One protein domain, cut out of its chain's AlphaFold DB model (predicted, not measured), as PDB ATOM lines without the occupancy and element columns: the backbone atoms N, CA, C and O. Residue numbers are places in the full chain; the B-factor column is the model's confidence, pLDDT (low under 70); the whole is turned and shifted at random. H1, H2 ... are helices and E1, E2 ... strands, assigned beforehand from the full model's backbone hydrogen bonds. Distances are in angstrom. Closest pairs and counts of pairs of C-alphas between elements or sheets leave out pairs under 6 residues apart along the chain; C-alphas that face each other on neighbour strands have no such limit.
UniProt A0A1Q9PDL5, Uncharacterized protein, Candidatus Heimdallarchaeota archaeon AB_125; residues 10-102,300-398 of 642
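What this domain is: This is residues 10 to 102 and 300 to 398 of the 642 residues of an uncharacterized protein of Candidatus Heimdallarchaeota archaeon AB_125 (UniProt A0A1Q9PDL5). Two lobes are joined by one long helix, H1: a strand lobe of two small three-stranded sheets, and a helix lobe in which H2, H3 and H4 pack crosswise at the far end of H1. E1 runs on into E2 and so passes from one sheet to the other, H5 packs on both sheets, and H6 and H7 lie at the end of the strand lobe away from H1. The 192 printed residues hold seven named helices and six named strands in the order E1 E2 H1 H2 H3 H4 H5 E3 E4 H6 E5 E6 H7, class mixed. The sheets run E1 - E6 - E5 and E2 - E4 - E3, both all antiparallel. The whole is compact, with a radius of gyration of the C-alphas of 17.1 A and spans of 49 by 44 by 30 A.

Where its parts are: Find C-alpha 10 at (-103.303, -45.521, -23.856), where E1, residues 10 to 15, begins; E2 follows at 17 to 20. From C-alpha 24 at (-80.667, -28.152, -49.941), H1 runs 36.2 A through residues 24 to 48. Next come H2, 52 to 64, H3, 70 to 80, and H4, 86 to 102, 24.8 A long. Beyond the cut look for H5, 324 to 333, E3, 336 to 343, E4, 346 to 354, 24.9 A long, H6, 357 to 364, E5, 368 to 375, E6, 385 to 393, 25.9 A long, and H7, 394 to 397, ending at C-alpha 397 (-98.734, -50.305, -29.709).

How they stand to each other: In the first sheet, look for N 12 and O 390 of E1 and E6 at 2.9 A, and N 373 and O 387 of the hairpin E5 and E6 at 2.8 A. In the second, N 19 and O 352 of E2 and E4 are 2.9 A apart, and N 339 and O 351 of the hairpin E3 and E4 2.8 A. H1 and H5 are on this sheet in two layers, helices on one face of a sheet; H1 has a height over the sheet of 7.7 A, its closest C-alphas to E3 being Ala 34 and Phe 341, 6.3 A. H5 stands up from the first sheet over E5, with the C-alphas of Thr 328 and Ile 369 closest at 5.3 A. H5 touches H6 at a steep tilt of 57 degrees, the C-alphas of Arg 332 and Arg 360 closest at 5.6 A. H6 and H7 only graze the first sheet. The hub H4 touches H1 at Gln 45 and Ala 91, C-alphas 5.2 A, H2 at Met 59 and Ala 99, 5.3 A, and H3 at Ala 74 and Tyr 92, 4.6 A. Every O i to N i+4 pair is within hydrogen-bond range in H1, H2, H3, H5 and H6, and 12 of 13 in H4; H7 is too short for one.

The domain as a whole: The C-alphas of Thr 23 and Thr 64 are farthest apart, 53.5 A. Residues 103 to 299 are not printed, and C-alphas 102 and 300 are 13.3 A apart across the cut. Of the links printed whole, E5 to E6 is short and the others are tight. In this model pLDDT is under 70 at residues 300 to 304, 311 to 317 and 379 to 381.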
ATOM      1  N   VAL A  10    -104.604 -46.066 -24.239       91.00
ATOM      2  CA  VAL A  10    -103.303 -45.521 -23.856       91.00
ATOM      3  C   VAL A  10    -102.838 -44.502 -24.882       91.00
ATOM      4  O   VAL A  10    -103.128 -44.598 -26.073       91.00
ATOM      5  N   THR A  11    -102.057 -43.525 -24.424       92.31
ATOM      6  CA  THR A  11    -101.417 -42.553 -25.316       92.31
ATOM      7  C   THR A  11     -99.922 -42.810 -25.442       92.31
ATOM      8  O   THR A  11     -99.229 -42.982 -24.431       92.31
ATOM      9  N   ARG A  12     -99.389 -42.764 -26.666       92.38
ATOM     10  CA  ARG A  12     -97.953 -42.905 -26.954       92.38
ATOM     11  C   ARG A  12     -97.469 -41.755 -27.834       92.38
ATOM     12  O   ARG A  12     -98.113 -41.397 -28.812       92.38
ATOM     13  N   THR A  13     -96.316 -41.184 -27.494       93.94
ATOM     14  CA  THR A  13     -95.733 -40.047 -28.222       93.94
ATOM     15  C   THR A  13     -94.576 -40.500 -29.102       93.94
ATOM     16  O   THR A  13     -93.634 -41.128 -28.611       93.94
ATOM     17  N   TYR A  14     -94.601 -40.109 -30.372       94.19
ATOM     18  CA  TYR A  14     -93.586 -40.431 -31.371       94.19
ATOM     19  C   TYR A  14     -93.066 -39.156 -32.029       94.19
ATOM     20  O   TYR A  14     -93.834 -38.235 -32.282       94.19
ATOM     21  N   GLN A  15     -91.768 -39.090 -32.319       93.31
ATOM     22  CA  GLN A  15     -91.189 -37.986 -33.086       93.31
ATOM     23  C   GLN A  15     -91.237 -38.324 -34.578       93.31
ATOM     24  O   GLN A  15     -90.823 -39.418 -34.959       93.31
ATOM     25  N   MET A  16     -91.740 -37.400 -35.392       94.00
ATOM     26  CA  MET A  16     -91.874 -37.572 -36.841       94.00
ATOM     27  C   MET A  16     -90.721 -36.913 -37.602       94.00
ATOM     28  O   MET A  16     -90.015 -36.056 -37.058       94.00
ATOM     29  N   GLY A  17     -90.546 -37.316 -38.863       92.25
ATOM     30  CA  GLY A  17     -89.684 -36.607 -39.807       92.25
ATOM     31  C   GLY A  17     -90.374 -35.340 -40.310       92.25
ATOM     32  O   GLY A  17     -91.579 -35.349 -40.522       92.25
ATOM     33  N   VAL A  18     -89.615 -34.262 -40.494       93.56
ATOM     34  CA  VAL A  18     -90.102 -33.006 -41.085       93.56
ATOM     35  C   VAL A  18     -89.243 -32.722 -42.306       93.56
ATOM     36  O   VAL A  18     -88.015 -32.736 -42.201       93.56
ATOM     37  N   ARG A  19     -89.876 -32.509 -43.458       94.50
ATOM     38  CA  ARG A  19     -89.199 -32.278 -44.735       94.50
ATOM     39  C   ARG A  19     -89.718 -30.998 -45.371       94.50
ATOM     40  O   ARG A  19     -90.887 -30.914 -45.712       94.50
ATOM     41  N   PHE A  20     -88.830 -30.027 -45.536       93.88
ATOM     42  CA  PHE A  20     -89.089 -28.820 -46.316       93.88
ATOM     43  C   PHE A  20     -88.825 -29.101 -47.799       93.88
ATOM     44  O   PHE A  20     -88.004 -29.963 -48.128       93.88
ATOM     45  N   GLU A  21     -89.506 -28.380 -48.680       90.31
ATOM     46  CA  GLU A  21     -89.348 -28.503 -50.132       90.31
ATOM     47  C   GLU A  21     -88.252 -27.571 -50.684       90.31
ATOM     48  O   GLU A  21     -87.781 -26.660 -49.997       90.31
ATOM     49  N   GLY A  22     -87.813 -27.824 -51.923       91.00
ATOM     50  CA  GLY A  22     -86.775 -27.051 -52.621       91.00
ATOM     51  C   GLY A  22     -85.360 -27.640 -52.549       91.00
ATOM     52  O   GLY A  22     -85.170 -28.786 -52.125       91.00
ATOM     53  N   THR A  23     -84.367 -26.850 -52.974       93.44
ATOM     54  CA  THR A  23     -82.928 -27.182 -52.931       93.44
ATOM     55  C   THR A  23     -82.423 -27.335 -51.492       93.44
ATOM     56  O   THR A  23     -83.068 -26.887 -50.543       93.44
ATOM     57  N   ARG A  24     -81.251 -27.954 -51.286       90.81
ATOM     58  CA  ARG A  24     -80.667 -28.152 -49.941       90.81
ATOM     59  C   ARG A  24     -80.546 -26.843 -49.152       90.81
ATOM     60  O   ARG A  24     -80.828 -26.829 -47.952       90.81
ATOM     61  N   GLU A  25     -80.157 -25.762 -49.819       91.00
ATOM     62  CA  GLU A  25     -80.028 -24.431 -49.221       91.00
ATOM     63  C   GLU A  25     -81.386 -23.842 -48.847       91.00
ATOM     64  O   GLU A  25     -81.584 -23.460 -47.691       91.00
ATOM     65  N   LYS A  26     -82.361 -23.878 -49.768       92.25
ATOM     66  CA  LYS A  26     -83.735 -23.423 -49.508       92.25
ATOM     67  C   LYS A  26     -84.372 -24.203 -48.357       92.25
ATOM     68  O   LYS A  26     -84.955 -23.601 -47.459       92.25
ATOM     69  N   ARG A  27     -84.171 -25.526 -48.299       91.00
ATOM     70  CA  ARG A  27     -84.618 -26.375 -47.179       91.00
ATOM     71  C   ARG A  27     -84.010 -25.941 -45.851       91.00
ATOM     72  O   ARG A  27     -84.735 -25.841 -44.865       91.00
ATOM     73  N   ARG A  28     -82.698 -25.681 -45.810       89.50
ATOM     74  CA  ARG A  28     -81.999 -25.255 -44.587       89.50
ATOM     75  C   ARG A  28     -82.463 -23.872 -44.129       89.50
ATOM     76  O   ARG A  28     -82.704 -23.697 -42.937       89.50
ATOM     77  N   LYS A  29     -82.628 -22.926 -45.059       90.94
ATOM     78  CA  LYS A  29     -83.169 -21.585 -44.789       90.94
ATOM     79  C   LYS A  29     -84.583 -21.674 -44.211       90.94
ATOM     80  O   LYS A  29     -84.816 -21.184 -43.108       90.94
ATOM     81  N   ASN A  30     -85.475 -22.402 -44.885       91.56
ATOM     82  CA  ASN A  30     -86.854 -22.622 -44.442       91.56
ATOM     83  C   ASN A  30     -86.921 -23.311 -43.072       91.56
ATOM     84  O   ASN A  30     -87.718 -22.922 -42.222       91.56
ATOM     85  N   GLU A  31     -86.068 -24.310 -42.824       91.00
ATOM     86  CA  GLU A  31     -86.004 -25.000 -41.534       91.00
ATOM     87  C   GLU A  31     -85.549 -24.064 -40.407       91.00
ATOM     88  O   GLU A  31     -86.168 -24.048 -39.338       91.00
ATOM     89  N   MET A  32     -84.505 -23.261 -40.637       89.75
ATOM     90  CA  MET A  32     -84.013 -22.283 -39.661       89.75
ATOM     91  C   MET A  32     -85.064 -21.215 -39.352       89.75
ATOM     92  O   MET A  32     -85.314 -20.921 -38.180       89.75
ATOM     93  N   GLU A  33     -85.713 -20.684 -40.384       90.12
ATOM     94  CA  GLU A  33     -86.740 -19.660 -40.241       90.12
ATOM     95  C   GLU A  33     -87.986 -20.206 -39.529       90.12
ATOM     96  O   GLU A  33     -88.445 -19.619 -38.548       90.12
ATOM     97  N   ALA A  34     -88.485 -21.384 -39.919       90.25
ATOM     98  CA  ALA A  34     -89.587 -22.051 -39.223       90.25
ATOM     99  C   ALA A  34     -89.245 -22.309 -37.745       90.25
ATOM    100  O   ALA A  34     -90.060 -22.066 -36.850       90.25
ATOM    101  N   ASN A  35     -88.017 -22.746 -37.460       90.69
ATOM    102  CA  ASN A  35     -87.538 -22.958 -36.098       90.69
ATOM    103  C   ASN A  35     -87.497 -21.652 -35.282       90.69
ATOM    104  O   ASN A  35     -87.855 -21.658 -34.099       90.69
ATOM    105  N   GLN A  36     -87.123 -20.527 -35.897       88.81
ATOM    106  CA  GLN A  36     -87.153 -19.201 -35.271       88.81
ATOM    107  C   GLN A  36     -88.585 -18.718 -35.010       88.81
ATOM    108  O   GLN A  36     -88.870 -18.271 -33.894       88.81
ATOM    109  N   ARG A  37     -89.506 -18.903 -35.966       89.00
ATOM    110  CA  ARG A  37     -90.944 -18.624 -35.787       89.00
ATOM    111  C   ARG A  37     -91.504 -19.406 -34.591       89.00
ATOM    112  O   ARG A  37     -92.081 -18.822 -33.675       89.00
ATOM    113  N   ILE A  38     -91.234 -20.714 -34.512       89.38
ATOM    114  CA  ILE A  38     -91.648 -21.567 -33.380       89.38
ATOM    115  C   ILE A  38     -91.022 -21.101 -32.061       89.38
ATOM    116  O   ILE A  38     -91.686 -21.118 -31.023       89.38
ATOM    117  N   LYS A  39     -89.746 -20.694 -32.070       89.19
ATOM    118  CA  LYS A  39     -89.078 -20.170 -30.874       89.19
ATOM    119  C   LYS A  39     -89.813 -18.942 -30.341       89.19
ATOM    120  O   LYS A  39     -90.056 -18.906 -29.135       89.19
ATOM    121  N   GLY A  40     -90.181 -17.997 -31.210       88.06
ATOM    122  CA  GLY A  40     -90.961 -16.804 -30.861       88.06
ATOM    123  C   GLY A  40     -92.326 -17.154 -30.267       88.06
ATOM    124  O   GLY A  40     -92.653 -16.709 -29.169       88.06
ATOM    125  N   LEU A  41     -93.068 -18.059 -30.910       87.44
ATOM    126  CA  LEU A  41     -94.353 -18.548 -30.396       87.44
ATOM    127  C   LEU A  41     -94.229 -19.205 -29.018       87.44
ATOM    128  O   LEU A  41     -95.078 -19.008 -28.154       87.44
ATOM    129  N   GLN A  42     -93.162 -19.972 -28.778       88.56
ATOM    130  CA  GLN A  42     -92.930 -20.560 -27.462       88.56
ATOM    131  C   GLN A  42     -92.552 -19.524 -26.396       88.56
ATOM    132  O   GLN A  42     -92.853 -19.777 -25.235       88.56
ATOM    133  N   VAL A  43     -91.915 -18.395 -26.752       88.75
ATOM    134  CA  VAL A  43     -91.738 -17.264 -25.812       88.75
ATOM    135  C   VAL A  43     -93.111 -16.739 -25.407       88.75
ATOM    136  O   VAL A  43     -93.449 -16.780 -24.232       88.75
ATOM    137  N   GLN A  44     -93.936 -16.368 -26.389       88.69
ATOM    138  CA  GLN A  44     -95.271 -15.818 -26.141       88.69
ATOM    139  C   GLN A  44     -96.135 -16.777 -25.313       88.69
ATOM    140  O   GLN A  44     -96.812 -16.372 -24.372       88.69
ATOM    141  N   GLN A  45     -96.078 -18.077 -25.621       89.94
ATOM    142  CA  GLN A  45     -96.774 -19.099 -24.846       89.94
ATOM    143  C   GLN A  45     -96.299 -19.136 -23.386       89.94
ATOM    144  O   GLN A  45     -97.120 -19.318 -22.490       89.94
ATOM    145  N   GLU A  46     -94.995 -18.997 -23.131       89.31
ATOM    146  CA  GLU A  46     -94.448 -18.964 -21.771       89.31
ATOM    147  C   GLU A  46     -94.915 -17.752 -20.966       89.31
ATOM    148  O   GLU A  46     -95.113 -17.890 -19.758       89.31
ATOM    149  N   ASP A  47     -95.109 -16.611 -21.617       89.81
ATOM    150  CA  ASP A  47     -95.607 -15.405 -20.961       89.81
ATOM    151  C   ASP A  47     -97.091 -15.573 -20.603       89.81
ATOM    152  O   ASP A  47     -97.486 -15.363 -19.457       89.81
ATOM    153  N   ILE A  48     -97.896 -16.107 -21.529       91.38
ATOM    154  CA  ILE A  48     -99.332 -16.347 -21.320       91.38
ATOM    155  C   ILE A  48     -99.595 -17.369 -20.203       91.38
ATOM    156  O   ILE A  48    -100.481 -17.163 -19.378       91.38
ATOM    157  N   ILE A  49     -98.846 -18.480 -20.130       91.19
ATOM    158  CA  ILE A  49     -99.051 -19.485 -19.061       91.19
ATOM    159  C   ILE A  49     -98.635 -18.993 -17.669       91.19
ATOM    160  O   ILE A  49     -98.912 -19.677 -16.682       91.19
ATOM    161  N   ARG A  50     -97.916 -17.868 -17.585       90.62
ATOM    162  CA  ARG A  50     -97.498 -17.246 -16.322       90.62
ATOM    163  C   ARG A  50     -98.419 -16.122 -15.877       90.62
ATOM    164  O   ARG A  50     -98.250 -15.632 -14.761       90.62
ATOM    165  N   ASP A  51     -99.378 -15.743 -16.712       92.62
ATOM    166  CA  ASP A  51    -100.374 -14.749 -16.358       92.62
ATOM    167  C   ASP A  51    -101.150 -15.179 -15.099       92.62
ATOM    168  O   ASP A  51    -101.684 -16.291 -15.007       92.62
ATOM    169  N   LYS A  52    -101.190 -14.295 -14.094       93.19
ATOM    170  CA  LYS A  52    -101.784 -14.604 -12.784       93.19
ATOM    171  C   LYS A  52    -103.292 -14.841 -12.893       93.19
ATOM    172  O   LYS A  52    -103.801 -15.743 -12.224       93.19
ATOM    173  N   LYS A  53    -103.993 -14.073 -13.740       94.56
ATOM    174  CA  LYS A  53    -105.442 -14.207 -13.962       94.56
ATOM    175  C   LYS A  53    -105.752 -15.564 -14.600       94.56
ATOM    176  O   LYS A  53    -106.621 -16.284 -14.109       94.56
ATOM    177  N   ALA A  54    -104.976 -15.965 -15.606       95.06
ATOM    178  CA  ALA A  54    -105.083 -17.268 -16.250       95.06
ATOM    179  C   ALA A  54    -104.792 -18.425 -15.285       95.06
ATOM    180  O   ALA A  54    -105.529 -19.410 -15.279       95.06
ATOM    181  N   ILE A  55    -103.750 -18.321 -14.446       95.81
ATOM    182  CA  ILE A  55    -103.437 -19.346 -13.437       95.81
ATOM    183  C   ILE A  55    -104.605 -19.503 -12.459       95.81
ATOM    184  O   ILE A  55    -105.021 -20.633 -12.200       95.81
ATOM    185  N   LYS A  56    -105.152 -18.394 -11.940       95.88
ATOM    186  CA  LYS A  56    -106.301 -18.419 -11.021       95.88
ATOM    187  C   LYS A  56    -107.511 -19.085 -11.681       95.88
ATOM    188  O   LYS A  56    -108.060 -20.025 -11.112       95.88
ATOM    189  N   ALA A  57    -107.863 -18.677 -12.902       96.12
ATOM    190  CA  ALA A  57    -108.966 -19.268 -13.663       96.12
ATOM    191  C   ALA A  57    -108.770 -20.775 -13.901       96.12
ATOM    192  O   ALA A  57    -109.679 -21.570 -13.673       96.12
ATOM    193  N   ALA A  58    -107.566 -21.192 -14.303       96.94
ATOM    194  CA  ALA A  58    -107.250 -22.597 -14.540       96.94
ATOM    195  C   ALA A  58    -107.338 -23.447 -13.264       96.94
ATOM    196  O   ALA A  58    -107.822 -24.576 -13.324       96.94
ATOM    197  N   MET A  59    -106.883 -22.921 -12.122       97.06
ATOM    198  CA  MET A  59    -106.981 -23.605 -10.829       97.06
ATOM    199  C   MET A  59    -108.438 -23.751 -10.376       97.06
ATOM    200  O   MET A  59    -108.829 -24.850  -9.997       97.06
ATOM    201  N   VAL A  60    -109.251 -22.691 -10.476       96.56
ATOM    202  CA  VAL A  60    -110.691 -22.740 -10.142       96.56
ATOM    203  C   VAL A  60    -111.410 -23.781 -11.000       96.56
ATOM    204  O   VAL A  60    -112.100 -24.648 -10.470       96.56
ATOM    205  N   LEU A  61    -111.184 -23.764 -12.318       96.62
ATOM    206  CA  LEU A  61    -111.774 -24.745 -13.232       96.62
ATOM    207  C   LEU A  61    -111.319 -26.179 -12.926       96.62
ATOM    208  O   LEU A  61    -112.119 -27.102 -12.994       96.62
ATOM    209  N   ALA A  62    -110.045 -26.388 -12.584       96.25
ATOM    210  CA  ALA A  62    -109.526 -27.723 -12.290       96.25
ATOM    211  C   ALA A  62    -110.031 -28.288 -10.949       96.25
ATOM    212  O   ALA A  62    -110.062 -29.508 -10.788       96.25
ATOM    213  N   ARG A  63    -110.392 -27.420  -9.994       95.31
ATOM    214  CA  ARG A  63    -110.999 -27.804  -8.710       95.31
ATOM    215  C   ARG A  63    -112.485 -28.127  -8.860       95.31
ATOM    216  O   ARG A  63    -112.928 -29.128  -8.316       95.31
ATOM    217  N   THR A  64    -113.211 -27.306  -9.617       95.69
ATOM    218  CA  THR A  64    -114.660 -27.456  -9.849       95.69
ATOM    219  C   THR A  64    -114.993 -28.606 -10.795       95.69
ATOM    220  O   THR A  64    -115.929 -29.350 -10.536       95.69
ATOM    221  N   ASP A  65    -114.203 -28.806 -11.855       93.50
ATOM    222  CA  ASP A  65    -114.396 -29.899 -12.812       93.50
ATOM    223  C   ASP A  65    -113.069 -30.639 -13.086       93.50
ATOM    224  O   ASP A  65    -112.351 -30.378 -14.068       93.50
ATOM    225  N   PRO A  66    -112.701 -31.599 -12.214       88.44
ATOM    226  CA  PRO A  66    -111.461 -32.356 -12.350       88.44
ATOM    227  C   PRO A  66    -111.457 -33.287 -13.571       88.44
ATOM    228  O   PRO A  66    -110.377 -33.692 -14.017       88.44
ATOM    229  N   ASN A  67    -112.616 -33.589 -14.166       89.94
ATOM    230  CA  ASN A  67    -112.747 -34.488 -15.314       89.94
ATOM    231  C   ASN A  67    -112.747 -33.745 -16.660       89.94
ATOM    232  O   ASN A  67    -112.463 -34.355 -17.691       89.94
ATOM    233  N   LEU A  68    -112.882 -32.415 -16.650       92.06
ATOM    234  CA  LEU A  68    -112.931 -31.574 -17.849       92.06
ATOM    235  C   LEU A  68    -111.801 -31.845 -18.853       92.06
ATOM    236  O   LEU A  68    -110.610 -31.816 -18.524       92.06
ATOM    237  N   ASN A  69    -112.130 -32.051 -20.124       89.62
ATOM    238  CA  ASN A  69    -111.103 -32.217 -21.148       89.62
ATOM    239  C   ASN A  69    -110.218 -30.959 -21.250       89.62
ATOM    240  O   ASN A  69    -110.717 -29.838 -21.237       89.62
ATOM    241  N   ALA A  70    -108.900 -31.121 -21.410       89.19
ATOM    242  CA  ALA A  70    -107.985 -29.981 -21.455       89.19
ATOM    243  C   ALA A  70    -108.214 -29.018 -22.633       89.19
ATOM    244  O   ALA A  70    -107.922 -27.831 -22.496       89.19
ATOM    245  N   LYS A  71    -108.779 -29.484 -23.758       87.25
ATOM    246  CA  LYS A  71    -109.212 -28.603 -24.858       87.25
ATOM    247  C   LYS A  71    -110.374 -27.702 -24.422       87.25
ATOM    248  O   LYS A  71    -110.336 -26.499 -24.664       87.25
ATOM    249  N   ILE A  72    -111.364 -28.272 -23.731       90.56
ATOM    250  CA  ILE A  72    -112.526 -27.532 -23.215       90.56
ATOM    251  C   ILE A  72    -112.086 -26.579 -22.097       90.56
ATOM    252  O   ILE A  72    -112.448 -25.406 -22.113       90.56
ATOM    253  N   GLY A  73    -111.224 -27.041 -21.185       92.94
ATOM    254  CA  GLY A  73    -110.614 -26.203 -20.152       92.94
ATOM    255  C   GLY A  73    -109.869 -25.004 -20.743       92.94
ATOM    256  O   GLY A  73    -110.079 -23.880 -20.299       92.94
ATOM    257  N   ALA A  74    -109.080 -25.206 -21.803       91.88
ATOM    258  CA  ALA A  74    -108.402 -24.112 -22.500       91.88
ATOM    259  C   ALA A  74    -109.382 -23.076 -23.079       91.88
ATOM    260  O   ALA A  74    -109.143 -21.875 -22.960       91.88
ATOM    261  N   SER A  75    -110.492 -23.535 -23.668       91.00
ATOM    262  CA  SER A  75    -111.554 -22.661 -24.183       91.00
ATOM    263  C   SER A  75    -112.227 -21.857 -23.063       91.00
ATOM    264  O   SER A  75    -112.366 -20.641 -23.186       91.00
ATOM    265  N   ARG A  76    -112.564 -22.494 -21.932       94.69
ATOM    266  CA  ARG A  76    -113.157 -21.806 -20.771       94.69
ATOM    267  C   ARG A  76    -112.212 -20.763 -20.172       94.69
ATOM    268  O   ARG A  76    -112.647 -19.645 -19.922       94.69
ATOM    269  N   ILE A  77    -110.921 -21.079 -20.018       94.56
ATOM    270  CA  ILE A  77    -109.922 -20.096 -19.558       94.56
ATOM    271  C   ILE A  77    -109.875 -18.905 -20.523       94.56
ATOM    272  O   ILE A  77    -109.878 -17.767 -20.075       94.56
ATOM    273  N   SER A  78    -109.895 -19.159 -21.835       92.19
ATOM    274  CA  SER A  78    -109.876 -18.117 -22.871       92.19
ATOM    275  C   SER A  78    -111.075 -17.174 -22.820       92.19
ATOM    276  O   SER A  78    -110.899 -15.970 -23.011       92.19
ATOM    277  N   LYS A  79    -112.268 -17.691 -22.497       93.44
ATOM    278  CA  LYS A  79    -113.455 -16.865 -22.236       93.44
ATOM    279  C   LYS A  79    -113.278 -16.007 -20.975       93.44
ATOM    280  O   LYS A  79    -113.485 -14.805 -21.038       93.44
ATOM    281  N   ILE A  80    -112.812 -16.593 -19.868       93.88
ATOM    282  CA  ILE A  80    -112.623 -15.893 -18.577       93.88
ATOM    283  C   ILE A  80    -111.550 -14.789 -18.655       93.88
ATOM    284  O   ILE A  80    -111.637 -13.762 -17.980       93.88
ATOM    285  N   THR A  81    -110.496 -15.000 -19.443       93.12
ATOM    286  CA  THR A  81    -109.399 -14.031 -19.587       93.12
ATOM    287  C   THR A  81    -109.593 -13.052 -20.741       93.12
ATOM    288  O   THR A  81    -108.743 -12.181 -20.912       93.12
ATOM    289  N   SER A  82    -110.666 -13.188 -21.527       92.38
ATOM    290  CA  SER A  82    -110.921 -12.413 -22.751       92.38
ATOM    291  C   SER A  82    -109.752 -12.436 -23.751       92.38
ATOM    292  O   SER A  82    -109.541 -11.491 -24.506       92.38
ATOM    293  N   ASN A  83    -108.965 -13.519 -23.776       86.88
ATOM    294  CA  ASN A  83    -107.806 -13.660 -24.661       86.88
ATOM    295  C   ASN A  83    -107.999 -14.842 -25.615       86.88
ATOM    296  O   ASN A  83    -107.716 -15.994 -25.276       86.88
ATOM    297  N   GLN A  84    -108.465 -14.535 -26.826       82.62
ATOM    298  CA  GLN A  84    -108.797 -15.505 -27.877       82.62
ATOM    299  C   GLN A  84    -107.670 -15.714 -28.902       82.62
ATOM    300  O   GLN A  84    -107.888 -16.348 -29.934       82.62
ATOM    301  N   ARG A  85    -106.448 -15.214 -28.648       82.19
ATOM    302  CA  ARG A  85    -105.329 -15.406 -29.586       82.19
ATOM    303  C   ARG A  85    -105.041 -16.901 -29.776       82.19
ATOM    304  O   ARG A  85    -105.107 -17.703 -28.847       82.19
ATOM    305  N   ASN A  86    -104.616 -17.284 -30.970       75.56
ATOM    306  CA  ASN A  86    -104.375 -18.689 -31.310       75.56
ATOM    307  C   ASN A  86    -103.331 -19.374 -30.411       75.56
ATOM    308  O   ASN A  86    -103.551 -20.479 -29.908       75.56
ATOM    309  N   ILE A  87    -102.211 -18.697 -30.136       84.94
ATOM    310  CA  ILE A  87    -101.166 -19.216 -29.237       84.94
ATOM    311  C   ILE A  87    -101.663 -19.352 -27.786       84.94
ATOM    312  O   ILE A  87    -101.195 -20.220 -27.043       84.94
ATOM    313  N   THR A  88    -102.673 -18.565 -27.405       88.00
ATOM    314  CA  THR A  88    -103.291 -18.588 -26.078       88.00
ATOM    315  C   THR A  88    -104.012 -19.900 -25.809       88.00
ATOM    316  O   THR A  88    -103.880 -20.451 -24.720       88.00
ATOM    317  N   ARG A  89    -104.691 -20.487 -26.802       86.44
ATOM    318  CA  ARG A  89    -105.341 -21.797 -26.623       86.44
ATOM    319  C   ARG A  89    -104.327 -22.899 -26.307       86.44
ATOM    320  O   ARG A  89    -104.562 -23.724 -25.424       86.44
ATOM    321  N   SER A  90    -103.173 -22.886 -26.979       88.75
ATOM    322  CA  SER A  90    -102.071 -23.814 -26.689       88.75
ATOM    323  C   SER A  90    -101.494 -23.582 -25.288       88.75
ATOM    324  O   SER A  90    -101.310 -24.536 -24.528       88.75
ATOM    325  N   ALA A  91    -101.265 -22.318 -24.906       91.50
ATOM    326  CA  ALA A  91    -100.862 -21.954 -23.546       91.50
ATOM    327  C   ALA A  91    -101.853 -22.487 -22.500       91.50
ATOM    328  O   ALA A  91    -101.459 -23.215 -21.587       91.50
ATOM    329  N   TYR A  92    -103.141 -22.179 -22.649       93.88
ATOM    330  CA  TYR A  92    -104.174 -22.545 -21.686       93.88
ATOM    331  C   TYR A  92    -104.421 -24.045 -21.597       93.88
ATOM    332  O   TYR A  92    -104.684 -24.534 -20.502       93.88
ATOM    333  N   TYR A  93    -104.221 -24.804 -22.677       92.06
ATOM    334  CA  TYR A  93    -104.210 -26.264 -22.591       92.06
ATOM    335  C   TYR A  93    -103.128 -26.751 -21.619       92.06
ATOM    336  O   TYR A  93    -103.410 -27.522 -20.700       92.06
ATOM    337  N   TRP A  94    -101.877 -26.298 -21.785       92.12
ATOM    338  CA  TRP A  94    -100.777 -26.716 -20.906       92.12
ATOM    339  C   TRP A  94    -100.948 -26.216 -19.481       92.12
ATOM    340  O   TRP A  94    -100.642 -26.945 -18.534       92.12
ATOM    341  N   LEU A  95    -101.448 -24.990 -19.335       94.69
ATOM    342  CA  LEU A  95    -101.781 -24.416 -18.045       94.69
ATOM    343  C   LEU A  95    -102.822 -25.267 -17.323       94.69
ATOM    344  O   LEU A  95    -102.598 -25.634 -16.174       94.69
ATOM    345  N   PHE A  96    -103.894 -25.662 -18.006       95.50
ATOM    346  CA  PHE A  96    -104.952 -26.475 -17.421       95.50
ATOM    347  C   PHE A  96    -104.490 -27.899 -17.078       95.50
ATOM    348  O   PHE A  96    -104.768 -28.391 -15.986       95.50
ATOM    349  N   VAL A  97    -103.696 -28.546 -17.942       92.81
ATOM    350  CA  VAL A  97    -103.060 -29.841 -17.619       92.81
ATOM    351  C   VAL A  97    -102.179 -29.725 -16.369       92.81
ATOM    352  O   VAL A  97    -102.202 -30.597 -15.497       92.81
ATOM    353  N   ALA A  98    -101.406 -28.644 -16.251       93.62
ATOM    354  CA  ALA A  98    -100.577 -28.399 -15.077       93.62
ATOM    355  C   ALA A  98    -101.401 -28.038 -13.829       93.62
ATOM    356  O   ALA A  98    -100.992 -28.405 -12.724       93.62
ATOM    357  N   ALA A  99    -102.535 -27.352 -13.989       96.00
ATOM    358  CA  ALA A  99    -103.478 -27.048 -12.918       96.00
ATOM    359  C   ALA A  99    -104.088 -28.339 -12.360       96.00
ATOM    360  O   ALA A  99    -103.979 -28.575 -11.162       96.00
ATOM    361  N   LYS A 100    -104.560 -29.255 -13.217       95.56
ATOM    362  CA  LYS A 100    -105.023 -30.594 -12.803       95.56
ATOM    363  C   LYS A 100    -103.979 -31.365 -11.998       95.56
ATOM    364  O   LYS A 100    -104.265 -31.857 -10.914       95.56
ATOM    365  N   GLY A 101    -102.733 -31.405 -12.479       94.38
ATOM    366  CA  GLY A 101    -101.630 -32.028 -11.736       94.38
ATOM    367  C   GLY A 101    -101.219 -31.276 -10.460       94.38
ATOM    368  O   GLY A 101    -100.444 -31.790  -9.656       94.38
ATOM    369  N   THR A 102    -101.668 -30.036 -10.275       95.69
ATOM    370  CA  THR A 102    -101.484 -29.274  -9.033       95.69
ATOM    371  C   THR A 102    -102.600 -29.594  -8.050       95.69
ATOM    372  O   THR A 102    -102.277 -29.942  -6.924       95.69
ATOM    373  N   MET A 300     -92.541 -21.231 -10.894       68.38
ATOM    374  CA  MET A 300     -91.091 -21.258 -11.098       68.38
ATOM    375  C   MET A 300     -90.775 -21.462 -12.577       68.38
ATOM    376  O   MET A 300     -91.410 -22.292 -13.236       68.38
ATOM    377  N   LYS A 301     -89.744 -20.767 -13.078       67.50
ATOM    378  CA  LYS A 301     -89.204 -20.956 -14.431       67.50
ATOM    379  C   LYS A 301     -88.784 -22.423 -14.595       67.50
ATOM    380  O   LYS A 301     -87.779 -22.864 -14.039       67.50
ATOM    381  N   LYS A 302     -89.594 -23.214 -15.307       66.06
ATOM    382  CA  LYS A 302     -89.274 -24.618 -15.601       66.06
ATOM    383  C   LYS A 302     -88.071 -24.674 -16.545       66.06
ATOM    384  O   LYS A 302     -87.863 -23.788 -17.370       66.06
ATOM    385  N   LYS A 303     -87.280 -25.746 -16.442       57.62
ATOM    386  CA  LYS A 303     -86.260 -26.050 -17.453       57.62
ATOM    387  C   LYS A 303     -86.964 -26.475 -18.744       57.62
ATOM    388  O   LYS A 303     -87.490 -27.583 -18.813       57.62
ATOM    389  N   GLY A 304     -86.925 -25.602 -19.747       66.81
ATOM    390  CA  GLY A 304     -87.487 -25.835 -21.078       66.81
ATOM    391  C   GLY A 304     -88.914 -25.309 -21.247       66.81
ATOM    392  O   GLY A 304     -89.683 -25.246 -20.287       66.81
ATOM    393  N   ARG A 305     -89.248 -24.962 -22.494       80.38
ATOM    394  CA  ARG A 305     -90.540 -24.384 -22.877       80.38
ATOM    395  C   ARG A 305     -91.589 -25.459 -23.134       80.38
ATOM    396  O   ARG A 305     -91.271 -26.554 -23.612       80.38
ATOM    397  N   ALA A 306     -92.851 -25.151 -22.839       84.62
ATOM    398  CA  ALA A 306     -93.957 -26.022 -23.225       84.62
ATOM    399  C   ALA A 306     -94.057 -26.091 -24.767       84.62
ATOM    400  O   ALA A 306     -93.862 -25.073 -25.431       84.62
ATOM    401  N   PRO A 307     -94.309 -27.275 -25.365       87.25
ATOM    402  CA  PRO A 307     -94.512 -27.378 -26.811       87.25
ATOM    403  C   PRO A 307     -95.740 -26.587 -27.260       87.25
ATOM    404  O   PRO A 307     -96.640 -26.335 -26.465       87.25
ATOM    405  N   ILE A 308     -95.803 -26.263 -28.546       87.50
ATOM    406  CA  ILE A 308     -97.004 -25.699 -29.160       87.50
ATOM    407  C   ILE A 308     -97.927 -26.853 -29.535       87.50
ATOM    408  O   ILE A 308     -97.463 -27.849 -30.095       87.50
ATOM    409  N   ILE A 309     -99.210 -26.729 -29.211       83.88
ATOM    410  CA  ILE A 309    -100.258 -27.656 -29.623       83.88
ATOM    411  C   ILE A 309    -100.997 -27.075 -30.816       83.88
ATOM    412  O   ILE A 309    -101.426 -25.925 -30.784       83.88
ATOM    413  N   LEU A 310    -101.206 -27.901 -31.836       72.50
ATOM    414  CA  LEU A 310    -101.990 -27.517 -33.004       72.50
ATOM    415  C   LEU A 310    -103.485 -27.779 -32.784       72.50
ATOM    416  O   LEU A 310    -104.000 -28.869 -33.057       72.50
ATOM    417  N   LEU A 311    -104.179 -26.767 -32.269       58.47
ATOM    418  CA  LEU A 311    -105.613 -26.780 -31.980       58.47
ATOM    419  C   LEU A 311    -106.390 -26.150 -33.159       58.47
ATOM    420  O   LEU A 311    -106.726 -24.983 -33.085       58.47
ATOM    421  N   THR A 312    -106.597 -26.904 -34.250       53.50
ATOM    422  CA  THR A 312    -107.594 -26.677 -35.337       53.50
ATOM    423  C   THR A 312    -107.966 -25.214 -35.674       53.50
ATOM    424  O   THR A 312    -108.857 -24.675 -35.023       53.50
ATOM    425  N   ASN A 313    -107.346 -24.609 -36.704       51.66
ATOM    426  CA  ASN A 313    -107.998 -23.805 -37.767       51.66
ATOM    427  C   ASN A 313    -106.950 -23.252 -38.764       51.66
ATOM    428  O   ASN A 313    -105.784 -23.095 -38.403       51.66
ATOM    429  N   GLU A 314    -107.355 -22.857 -39.972       46.78
ATOM    430  CA  GLU A 314    -106.462 -22.293 -41.009       46.78
ATOM    431  C   GLU A 314    -105.890 -20.910 -40.658       46.78
ATOM    432  O   GLU A 314    -104.798 -20.553 -41.089       46.78
ATOM    433  N   ARG A 315    -106.552 -20.159 -39.769       47.97
ATOM    434  CA  ARG A 315    -106.121 -18.814 -39.327       47.97
ATOM    435  C   ARG A 315    -104.928 -18.809 -38.347       47.97
ATOM    436  O   ARG A 315    -104.691 -17.812 -37.667       47.97
ATOM    437  N   HIS A 316    -104.210 -19.924 -38.190       58.50
ATOM    438  CA  HIS A 316    -103.217 -20.127 -37.124       58.50
ATOM    439  C   HIS A 316    -101.772 -19.916 -37.589       58.50
ATOM    440  O   HIS A 316    -101.392 -20.309 -38.681       58.50
ATOM    441  N   LEU A 317    -100.914 -19.412 -36.688       63.75
ATOM    442  CA  LEU A 317     -99.463 -19.261 -36.918       63.75
ATOM    443  C   LEU A 317     -98.763 -20.596 -37.261       63.75
ATOM    444  O   LEU A 317     -97.658 -20.598 -37.797       63.75
ATOM    445  N   VAL A 318     -99.404 -21.737 -36.973       72.12
ATOM    446  CA  VAL A 318     -99.001 -23.052 -37.480       72.12
ATOM    447  C   VAL A 318    -100.237 -23.831 -37.950       72.12
ATOM    448  O   VAL A 318    -101.149 -24.071 -37.158       72.12
ATOM    449  N   MET A 319    -100.254 -24.220 -39.224       80.50
ATOM    450  CA  MET A 319    -101.361 -24.882 -39.923       80.50
ATOM    451  C   MET A 319    -101.181 -26.403 -39.988       80.50
ATOM    452  O   MET A 319    -100.056 -26.910 -39.974       80.50
ATOM    453  N   ARG A 320    -102.302 -27.124 -40.094       84.25
ATOM    454  CA  ARG A 320    -102.383 -28.577 -40.308       84.25
ATOM    455  C   ARG A 320    -103.686 -28.931 -41.042       84.25
ATOM    456  O   ARG A 320    -104.623 -28.141 -40.929       84.25
ATOM    457  N   PRO A 321    -103.779 -30.094 -41.705       85.12
ATOM    458  CA  PRO A 321    -104.960 -30.454 -42.477       85.12
ATOM    459  C   PRO A 321    -106.052 -30.987 -41.548       85.12
ATOM    460  O   PRO A 321    -105.804 -31.888 -40.743       85.12
ATOM    461  N   GLY A 322    -107.250 -30.411 -41.647       84.75
ATOM    462  CA  GLY A 322    -108.453 -30.870 -40.952       84.75
ATOM    463  C   GLY A 322    -108.307 -31.041 -39.437       84.75
ATOM    464  O   GLY A 322    -107.585 -30.315 -38.746       84.75
ATOM    465  N   ASP A 323    -109.022 -32.011 -38.882       85.94
ATOM    466  CA  ASP A 323    -109.059 -32.339 -37.462       85.94
ATOM    467  C   ASP A 323    -108.208 -33.592 -37.132       85.94
ATOM    468  O   ASP A 323    -107.317 -33.970 -37.892       85.94
ATOM    469  N   SER A 324    -108.383 -34.198 -35.951       87.62
ATOM    470  CA  SER A 324    -107.647 -35.423 -35.588       87.62
ATOM    471  C   SER A 324    -107.972 -36.615 -36.482       87.62
ATOM    472  O   SER A 324    -107.082 -37.429 -36.732       87.62
ATOM    473  N   GLU A 325    -109.216 -36.733 -36.934       91.31
ATOM    474  CA  GLU A 325    -109.680 -37.864 -37.736       91.31
ATOM    475  C   GLU A 325    -109.149 -37.749 -39.157       91.31
ATOM    476  O   GLU A 325    -108.498 -38.676 -39.643       91.31
ATOM    477  N   HIS A 326    -109.264 -36.565 -39.756       92.44
ATOM    478  CA  HIS A 326    -108.717 -36.292 -41.078       92.44
ATOM    479  C   HIS A 326    -107.189 -36.464 -41.124       92.44
ATOM    480  O   HIS A 326    -106.658 -37.147 -41.998       92.44
ATOM    481  N   MET A 327    -106.451 -35.956 -40.126       92.88
ATOM    482  CA  MET A 327    -105.006 -36.219 -40.034       92.88
ATOM    483  C   MET A 327    -104.678 -37.705 -39.871       92.88
ATOM    484  O   MET A 327    -103.650 -38.167 -40.366       92.88
ATOM    485  N   THR A 328    -105.500 -38.442 -39.118       94.75
ATOM    486  CA  THR A 328    -105.321 -39.888 -38.928       94.75
ATOM    487  C   THR A 328    -105.494 -40.615 -40.253       94.75
ATOM    488  O   THR A 328    -104.679 -41.482 -40.566       94.75
ATOM    489  N   PHE A 329    -106.503 -40.225 -41.036       95.62
ATOM    490  CA  PHE A 329    -106.739 -40.734 -42.379       95.62
ATOM    491  C   PHE A 329    -105.527 -40.491 -43.286       95.62
ATOM    492  O   PHE A 329    -104.930 -41.472 -43.722       95.62
ATOM    493  N   LEU A 330    -105.084 -39.238 -43.456       95.56
ATOM    494  CA  LEU A 330    -103.935 -38.891 -44.314       95.56
ATOM    495  C   LEU A 330    -102.645 -39.612 -43.888       95.56
ATOM    496  O   LEU A 330    -101.932 -40.208 -44.692       95.56
ATOM    497  N   ALA A 331    -102.352 -39.643 -42.584       95.06
ATOM    498  CA  ALA A 331    -101.173 -40.340 -42.076       95.06
ATOM    499  C   ALA A 331    -101.229 -41.866 -42.295       95.06
ATOM    500  O   ALA A 331    -100.182 -42.519 -42.360       95.06
ATOM    501  N   ARG A 332    -102.431 -42.446 -42.390       94.62
ATOM    502  CA  ARG A 332    -102.647 -43.865 -42.682       94.62
ATOM    503  C   ARG A 332    -102.504 -44.143 -44.183       94.62
ATOM    504  O   ARG A 332    -101.672 -44.984 -44.543       94.62
ATOM    505  N   SER A 333    -103.268 -43.436 -45.019       93.75
ATOM    506  CA  SER A 333    -103.327 -43.620 -46.476       93.75
ATOM    507  C   SER A 333    -102.023 -43.195 -47.152       93.75
ATOM    508  O   SER A 333    -101.304 -44.032 -47.698       93.75
ATOM    509  N   GLU A 334    -101.655 -41.925 -47.023       94.88
ATOM    510  CA  GLU A 334    -100.535 -41.303 -47.741       94.88
ATOM    511  C   GLU A 334     -99.205 -41.469 -46.993       94.88
ATOM    512  O   GLU A 334     -98.126 -41.516 -47.584       94.88
ATOM    513  N   GLY A 335     -99.251 -41.616 -45.665       94.50
ATOM    514  CA  GLY A 335     -98.047 -41.737 -44.835       94.50
ATOM    515  C   GLY A 335     -97.318 -40.416 -44.587       94.50
ATOM    516  O   GLY A 335     -96.294 -40.391 -43.892       94.50
ATOM    517  N   GLU A 336     -97.855 -39.320 -45.105       95.81
ATOM    518  CA  GLU A 336     -97.422 -37.960 -44.845       95.81
ATOM    519  C   GLU A 336     -98.598 -36.990 -44.952       95.81
ATOM    520  O   GLU A 336     -99.660 -37.355 -45.434       95.81
ATOM    521  N   PHE A 337     -98.416 -35.772 -44.451       95.00
ATOM    522  CA  PHE A 337     -99.291 -34.645 -44.766       95.00
ATOM    523  C   PHE A 337     -98.560 -33.318 -44.537       95.00
ATOM    524  O   PHE A 337     -97.533 -33.272 -43.851       95.00
ATOM    525  N   GLU A 338     -99.080 -32.227 -45.094       92.25
ATOM    526  CA  GLU A 338     -98.451 -30.909 -45.004       92.25
ATOM    527  C   GLU A 338     -98.752 -30.182 -43.680       92.25
ATOM    528  O   GLU A 338     -99.867 -30.194 -43.171       92.25
ATOM    529  N   ILE A 339     -97.754 -29.494 -43.128       90.94
ATOM    530  CA  ILE A 339     -97.909 -28.488 -42.076       90.94
ATOM    531  C   ILE A 339     -97.347 -27.145 -42.552       90.94
ATOM    532  O   ILE A 339     -96.328 -27.091 -43.241       90.94
ATOM    533  N   GLY A 340     -97.995 -26.048 -42.161       87.81
ATOM    534  CA  GLY A 340     -97.594 -24.690 -42.539       87.81
ATOM    535  C   GLY A 340     -97.131 -23.868 -41.341       87.81
ATOM    536  O   GLY A 340     -97.675 -24.014 -40.252       87.81
ATOM    537  N   PHE A 341     -96.164 -22.975 -41.526       86.50
ATOM    538  CA  PHE A 341     -95.712 -22.004 -40.528       86.50
ATOM    539  C   PHE A 341     -95.972 -20.593 -41.056       86.50
ATOM    540  O   PHE A 341     -95.308 -20.146 -41.994       86.50
ATOM    541  N   LEU A 342     -96.919 -19.882 -40.448       82.00
ATOM    542  CA  LEU A 342     -97.300 -18.516 -40.806       82.00
ATOM    543  C   LEU A 342     -96.674 -17.510 -39.833       82.00
ATOM    544  O   LEU A 342     -96.570 -17.761 -38.631       82.00
ATOM    545  N   LEU A 343     -96.268 -16.356 -40.355       78.94
ATOM    546  CA  LEU A 343     -95.884 -15.179 -39.581       78.94
ATOM    547  C   LEU A 343     -96.456 -13.954 -40.306       78.94
ATOM    548  O   LEU A 343     -96.408 -13.904 -41.532       78.94
ATOM    549  N   LYS A 344     -97.045 -13.006 -39.563       76.00
ATOM    550  CA  LYS A 344     -97.670 -11.804 -40.143       76.00
ATOM    551  C   LYS A 344     -96.663 -11.089 -41.051       76.00
ATOM    552  O   LYS A 344     -95.534 -10.889 -40.623       76.00
ATOM    553  N   ASN A 345     -97.080 -10.715 -42.260       80.44
ATOM    554  CA  ASN A 345     -96.256 -10.042 -43.276       80.44
ATOM    555  C   ASN A 345     -95.066 -10.867 -43.811       80.44
ATOM    556  O   ASN A 345     -94.167 -10.308 -44.428       80.44
ATOM    557  N   HIS A 346     -95.042 -12.186 -43.600       80.44
ATOM    558  CA  HIS A 346     -94.014 -13.066 -44.157       80.44
ATOM    559  C   HIS A 346     -94.633 -14.216 -44.959       80.44
ATOM    560  O   HIS A 346     -95.716 -14.697 -44.608       80.44
ATOM    561  N   PRO A 347     -93.925 -14.737 -45.982       85.19
ATOM    562  CA  PRO A 347     -94.410 -15.860 -46.768       85.19
ATOM    563  C   PRO A 347     -94.624 -17.104 -45.900       85.19
ATOM    564  O   PRO A 347     -93.929 -17.346 -44.898       85.19
ATOM    565  N   ARG A 348     -95.607 -17.912 -46.301       87.38
ATOM    566  CA  ARG A 348     -95.890 -19.216 -45.700       87.38
ATOM    567  C   ARG A 348     -94.712 -20.153 -45.947       87.38
ATOM    568  O   ARG A 348     -94.270 -20.317 -47.077       87.38
ATOM    569  N   ILE A 349     -94.250 -20.814 -44.888       89.94
ATOM    570  CA  ILE A 349     -93.283 -21.910 -45.005       89.94
ATOM    571  C   ILE A 349     -94.043 -23.222 -44.842       89.94
ATOM    572  O   ILE A 349     -94.684 -23.425 -43.813       89.94
ATOM    573  N   THR A 350     -93.961 -24.115 -45.821       91.75
ATOM    574  CA  THR A 350     -94.584 -25.444 -45.774       91.75
ATOM    575  C   THR A 350     -93.550 -26.530 -45.497       91.75
ATOM    576  O   THR A 350     -92.369 -26.417 -45.842       91.75
ATOM    577  N   ALA A 351     -93.985 -27.589 -44.822       93.81
ATOM    578  CA  ALA A 351     -93.196 -28.792 -44.624       93.81
ATOM    579  C   ALA A 351     -94.091 -30.031 -44.614       93.81
ATOM    580  O   ALA A 351     -95.180 -30.021 -44.048       93.81
ATOM    581  N   LYS A 352     -93.586 -31.136 -45.153       95.25
ATOM    582  CA  LYS A 352     -94.221 -32.451 -45.072       95.25
ATOM    583  C   LYS A 352     -93.849 -33.145 -43.767       95.25
ATOM    584  O   LYS A 352     -92.665 -33.286 -43.432       95.25
ATOM    585  N   LEU A 353     -94.859 -33.592 -43.030       95.00
ATOM    586  CA  LEU A 353     -94.713 -34.421 -41.844       95.00
ATOM    587  C   LEU A 353     -94.723 -35.895 -42.251       95.00
ATOM    588  O   LEU A 353     -95.754 -36.413 -42.658       95.00
ATOM    589  N   ILE A 354     -93.590 -36.578 -42.115       96.12
ATOM    590  CA  ILE A 354     -93.408 -37.952 -42.600       96.12
ATOM    591  C   ILE A 354     -93.575 -38.950 -41.452       96.12
ATOM    592  O   ILE A 354     -92.843 -38.898 -40.450       96.12
ATOM    593  N   PHE A 355     -94.479 -39.913 -41.632       95.44
ATOM    594  CA  PHE A 355     -94.743 -40.979 -40.673       95.44
ATOM    595  C   PHE A 355     -93.909 -42.219 -40.997       95.44
ATOM    596  O   PHE A 355     -93.971 -42.795 -42.080       95.44
ATOM    597  N   SER A 356     -93.125 -42.683 -40.021       93.94
ATOM    598  CA  SER A 356     -92.363 -43.928 -40.184       93.94
ATOM    599  C   SER A 356     -93.292 -45.131 -40.399       93.94
ATOM    600  O   SER A 356     -94.375 -45.176 -39.809       93.94
ATOM    601  N   LYS A 357     -92.822 -46.165 -41.119       92.81
ATOM    602  CA  LYS A 357     -93.553 -47.438 -41.322       92.81
ATOM    603  C   LYS A 357     -94.140 -48.001 -40.021       92.81
ATOM    604  O   LYS A 357     -95.268 -48.471 -39.989       92.81
ATOM    605  N   LYS A 358     -93.393 -47.885 -38.917       91.56
ATOM    606  CA  LYS A 358     -93.826 -48.324 -37.585       91.56
ATOM    607  C   LYS A 358     -95.057 -47.569 -37.073       91.56
ATOM    608  O   LYS A 358     -95.955 -48.180 -36.515       91.56
ATOM    609  N   VAL A 359     -95.069 -46.247 -37.221       93.81
ATOM    610  CA  VAL A 359     -96.167 -45.394 -36.741       93.81
ATOM    611  C   VAL A 359     -97.394 -45.578 -37.627       93.81
ATOM    612  O   VAL A 359     -98.488 -45.709 -37.097       93.81
ATOM    613  N   ARG A 360     -97.200 -45.695 -38.948       94.88
ATOM    614  CA  ARG A 360     -98.269 -46.067 -39.886       94.88
ATOM    615  C   ARG A 360     -98.904 -47.408 -39.524       94.88
ATOM    616  O   ARG A 360    -100.119 -47.489 -39.469       94.88
ATOM    617  N   GLY A 361     -98.099 -48.414 -39.177       93.62
ATOM    618  CA  GLY A 361     -98.604 -49.704 -38.696       93.62
ATOM    619  C   GLY A 361     -99.513 -49.575 -37.471       93.62
ATOM    620  O   GLY A 361    -100.547 -50.222 -37.411       93.62
ATOM    621  N   TYR A 362     -99.191 -48.684 -36.526       95.38
ATOM    622  CA  TYR A 362    -100.080 -48.408 -35.392       95.38
ATOM    623  C   TYR A 362    -101.402 -47.770 -35.821       95.38
ATOM    624  O   TYR A 362    -102.443 -48.141 -35.293       95.38
ATOM    625  N   LEU A 363    -101.367 -46.836 -36.775       95.50
ATOM    626  CA  LEU A 363    -102.578 -46.198 -37.305       95.50
ATOM    627  C   LEU A 363    -103.473 -47.192 -38.058       95.50
ATOM    628  O   LEU A 363    -104.686 -47.176 -37.890       95.50
ATOM    629  N   ILE A 364    -102.873 -48.079 -38.854       94.38
ATOM    630  CA  ILE A 364    -103.578 -49.159 -39.562       94.38
ATOM    631  C   ILE A 364    -104.247 -50.105 -38.560       94.38
ATOM    632  O   ILE A 364    -105.400 -50.474 -38.742       94.38
ATOM    633  N   ASN A 365    -103.562 -50.417 -37.462       91.94
ATOM    634  CA  ASN A 365    -104.053 -51.304 -36.409       91.94
ATOM    635  C   ASN A 365    -105.052 -50.633 -35.437       91.94
ATOM    636  O   ASN A 365    -105.327 -51.191 -34.381       91.94
ATOM    637  N   GLY A 366    -105.571 -49.438 -35.743       93.75
ATOM    638  CA  GLY A 366    -106.636 -48.792 -34.963       93.75
ATOM    639  C   GLY A 366    -106.192 -47.688 -33.996       93.75
ATOM    640  O   GLY A 366    -107.014 -47.172 -33.240       93.75
ATOM    641  N   ALA A 367    -104.918 -47.276 -33.999       95.88
ATOM    642  CA  ALA A 367    -104.523 -46.057 -33.294       95.88
ATOM    643  C   ALA A 367    -104.962 -44.813 -34.077       95.88
ATOM    644  O   ALA A 367    -104.938 -44.785 -35.304       95.88
ATOM    645  N   ARG A 368    -105.257 -43.729 -33.362       95.69
ATOM    646  CA  ARG A 368    -105.591 -42.427 -33.949       95.69
ATOM    647  C   ARG A 368    -104.672 -41.322 -33.459       95.69
ATOM    648  O   ARG A 368    -104.161 -41.364 -32.337       95.69
ATOM    649  N   ILE A 369    -104.466 -40.305 -34.286       93.81
ATOM    650  CA  ILE A 369    -103.739 -39.096 -33.902       93.81
ATOM    651  C   ILE A 369    -104.608 -38.293 -32.940       93.81
ATOM    652  O   ILE A 369    -105.621 -37.718 -33.317       93.81
ATOM    653  N   ARG A 370    -104.177 -38.186 -31.684       89.75
ATOM    654  CA  ARG A 370    -104.859 -37.367 -30.677       89.75
ATOM    655  C   ARG A 370    -104.433 -35.907 -30.746       89.75
ATOM    656  O   ARG A 370    -105.258 -35.002 -30.602       89.75
ATOM    657  N   VAL A 371    -103.126 -35.666 -30.873       87.88
ATOM    658  CA  VAL A 371    -102.558 -34.312 -30.839       87.88
ATOM    659  C   VAL A 371    -101.159 -34.246 -31.457       87.88
ATOM    660  O   VAL A 371    -100.372 -35.187 -31.350       87.88
ATOM    661  N   LEU A 372    -100.840 -33.099 -32.065       89.81
ATOM    662  CA  LEU A 372     -99.507 -32.746 -32.553       89.81
ATOM    663  C   LEU A 372     -98.838 -31.735 -31.618       89.81
ATOM    664  O   LEU A 372     -99.448 -30.740 -31.219       89.81
ATOM    665  N   TYR A 373     -97.567 -31.976 -31.312       90.38
ATOM    666  CA  TYR A 373     -96.704 -31.091 -30.539       90.38
ATOM    667  C   TYR A 373     -95.552 -30.588 -31.388       90.38
ATOM    668  O   TYR A 373     -94.833 -31.388 -31.983       90.38
ATOM    669  N   ILE A 374     -95.303 -29.283 -31.355       90.56
ATOM    670  CA  ILE A 374     -94.201 -28.663 -32.089       90.56
ATOM    671  C   ILE A 374     -93.246 -27.965 -31.128       90.56
ATOM    672  O   ILE A 374     -93.652 -27.288 -30.176       90.56
ATOM    673  N   ARG A 375     -91.946 -28.177 -31.346       90.19
ATOM    674  CA  ARG A 375     -90.866 -27.557 -30.577       90.19
ATOM    675  C   ARG A 375     -89.766 -27.046 -31.489       90.19
ATOM    676  O   ARG A 375     -89.411 -27.719 -32.456       90.19
ATOM    677  N   TYR A 376     -89.180 -25.914 -31.102       89.50
ATOM    678  CA  TYR A 376     -87.910 -25.495 -31.677       89.50
ATOM    679  C   TYR A 376     -86.781 -26.375 -31.119       89.50
ATOM    680  O   TYR A 376     -86.878 -26.932 -30.018       89.50
ATOM    681  N   SER A 377     -85.696 -26.500 -31.873       84.75
ATOM    682  CA  SER A 377     -84.430 -27.053 -31.401       84.75
ATOM    683  C   SER A 377     -83.371 -25.957 -31.391       84.75
ATOM    684  O   SER A 377     -83.333 -25.089 -32.260       84.75
ATOM    685  N   SER A 378     -82.487 -26.003 -30.400       77.94
ATOM    686  CA  SER A 378     -81.265 -25.200 -30.383       77.94
ATOM    687  C   SER A 378     -80.153 -25.873 -31.197       77.94
ATOM    688  O   SER A 378     -80.318 -27.003 -31.682       77.94
ATOM    689  N   ALA A 379     -79.017 -25.179 -31.305       63.72
ATOM    690  CA  ALA A 379     -77.771 -25.676 -31.878       63.72
ATOM    691  C   ALA A 379     -77.421 -27.109 -31.410       63.72
ATOM    692  O   ALA A 379     -77.744 -27.482 -30.273       63.72
ATOM    693  N   PRO A 380     -76.756 -27.918 -32.257       65.31
ATOM    694  CA  PRO A 380     -76.227 -27.550 -33.580       65.31
ATOM    695  C   PRO A 380     -77.232 -27.704 -34.732       65.31
ATOM    696  O   PRO A 380     -77.018 -27.159 -35.805       65.31
ATOM    697  N   ASN A 381     -78.336 -28.427 -34.526       69.75
ATOM    698  CA  ASN A 381     -79.134 -28.904 -35.656       69.75
ATOM    699  C   ASN A 381     -80.271 -27.960 -36.073       69.75
ATOM    700  O   ASN A 381     -80.765 -28.120 -37.176       69.75
ATOM    701  N   TYR A 382     -80.733 -27.055 -35.196       78.12
ATOM    702  CA  TYR A 382     -81.836 -26.101 -35.445       78.12
ATOM    703  C   TYR A 382     -83.119 -26.687 -36.076       78.12
ATOM    704  O   TYR A 382     -83.964 -25.946 -36.560       78.12
ATOM    705  N   LYS A 383     -83.294 -28.013 -36.023       87.56
ATOM    706  CA  LYS A 383     -84.419 -28.700 -36.658       87.56
ATOM    707  C   LYS A 383     -85.717 -28.489 -35.912       87.56
ATOM    708  O   LYS A 383     -85.767 -28.648 -34.685       87.56
ATOM    709  N   VAL A 384     -86.782 -28.274 -36.670       89.38
ATOM    710  CA  VAL A 384     -88.145 -28.312 -36.147       89.38
ATOM    711  C   VAL A 384     -88.452 -29.725 -35.654       89.38
ATOM    712  O   VAL A 384     -88.245 -30.714 -36.356       89.38
ATOM    713  N   ARG A 385     -88.942 -29.849 -34.416       91.31
ATOM    714  CA  ARG A 385     -89.329 -31.143 -33.843       91.31
ATOM    715  C   ARG A 385     -90.833 -31.231 -33.726       91.31
ATOM    716  O   ARG A 385     -91.422 -30.588 -32.858       91.31
ATOM    717  N   VAL A 386     -91.421 -32.102 -34.535       92.38
ATOM    718  CA  VAL A 386     -92.835 -32.450 -34.443       92.38
ATOM    719  C   VAL A 386     -92.968 -33.805 -33.758       92.38
ATOM    720  O   VAL A 386     -92.302 -34.778 -34.119       92.38
ATOM    721  N   SER A 387     -93.790 -33.860 -32.716       94.19
ATOM    722  CA  SER A 387     -94.173 -35.100 -32.047       94.19
ATOM    723  C   SER A 387     -95.665 -35.338 -32.214       94.19
ATOM    724  O   SER A 387     -96.464 -34.444 -31.961       94.19
ATOM    725  N   VAL A 388     -96.031 -36.552 -32.593       93.69
ATOM    726  CA  VAL A 388     -97.412 -37.013 -32.697       93.69
ATOM    727  C   VAL A 388     -97.733 -37.817 -31.446       93.69
ATOM    728  O   VAL A 388     -96.966 -38.705 -31.065       93.69
ATOM    729  N   VAL A 389     -98.857 -37.521 -30.803       93.56
ATOM    730  CA  VAL A 389     -99.437 -38.380 -29.772       93.56
ATOM    731  C   VAL A 389    -100.513 -39.226 -30.417       93.56
ATOM    732  O   VAL A 389    -101.510 -38.693 -30.903       93.56
ATOM    733  N   LEU A 390    -100.300 -40.533 -30.394       95.81
ATOM    734  CA  LEU A 390    -101.295 -41.517 -30.772       95.81
ATOM    735  C   LEU A 390    -102.089 -41.960 -29.549       95.81
ATOM    736  O   LEU A 390    -101.535 -42.024 -28.451       95.81
ATOM    737  N   GLU A 391    -103.357 -42.278 -29.755       95.44
ATOM    738  CA  GLU A 391    -104.261 -42.889 -28.787       95.44
ATOM    739  C   GLU A 391    -104.858 -44.159 -29.392       95.44
ATOM    740  O   GLU A 391    -105.198 -44.171 -30.570       95.44
ATOM    741  N   GLY A 392    -104.960 -45.220 -28.602       94.62
ATOM    742  CA  GLY A 392    -105.548 -46.490 -29.022       94.62
ATOM    743  C   GLY A 392    -105.488 -47.527 -27.896       94.62
ATOM    744  O   GLY A 392    -104.894 -47.235 -26.848       94.62
ATOM    745  N   PRO A 393    -106.081 -48.714 -28.089       91.06
ATOM    746  CA  PRO A 393    -105.899 -49.852 -27.188       91.06
ATOM    747  C   PRO A 393    -104.415 -50.187 -27.002       91.06
ATOM    748  O   PRO A 393    -103.586 -49.916 -27.880       91.06
ATOM    749  N   GLU A 394    -104.041 -50.743 -25.848       87.88
ATOM    750  CA  GLU A 394    -102.624 -50.987 -25.565       87.88
ATOM    751  C   GLU A 394    -102.010 -52.015 -26.527       87.88
ATOM    752  O   GLU A 394    -100.858 -51.816 -26.934       87.88
ATOM    753  N   GLU A 395    -102.777 -53.022 -26.974       84.88
ATOM    754  CA  GLU A 395    -102.337 -54.031 -27.948       84.88
ATOM    755  C   GLU A 395    -101.834 -53.443 -29.269       84.88
ATOM    756  O   GLU A 395    -100.844 -53.922 -29.825       84.88
ATOM    757  N   VAL A 396    -102.426 -52.337 -29.724       90.19
ATOM    758  CA  VAL A 396    -102.076 -51.690 -30.994       90.19
ATOM    759  C   VAL A 396    -100.628 -51.208 -30.998       90.19
ATOM    760  O   VAL A 396     -99.959 -51.206 -32.030       90.19
ATOM    761  N   PHE A 397    -100.096 -50.826 -29.835       90.38
ATOM    762  CA  PHE A 397     -98.734 -50.305 -29.709       90.38
ATOM    763  C   PHE A 397     -97.675 -51.394 -29.500       90.38
ATOM    764  O   PHE A 397     -96.473 -51.088 -29.406       90.38
ATOM    765  N   ILE A 398     -98.091 -52.656 -29.425       86.62
ATOM    766  CA  ILE A 398     -97.211 -53.787 -29.168       86.62
ATOM    767  C   ILE A 398     -96.556 -54.249 -30.463       86.62
ATOM    768  O   ILE A 398     -97.145 -54.274 -31.535       86.62
TER     769      ILE A 398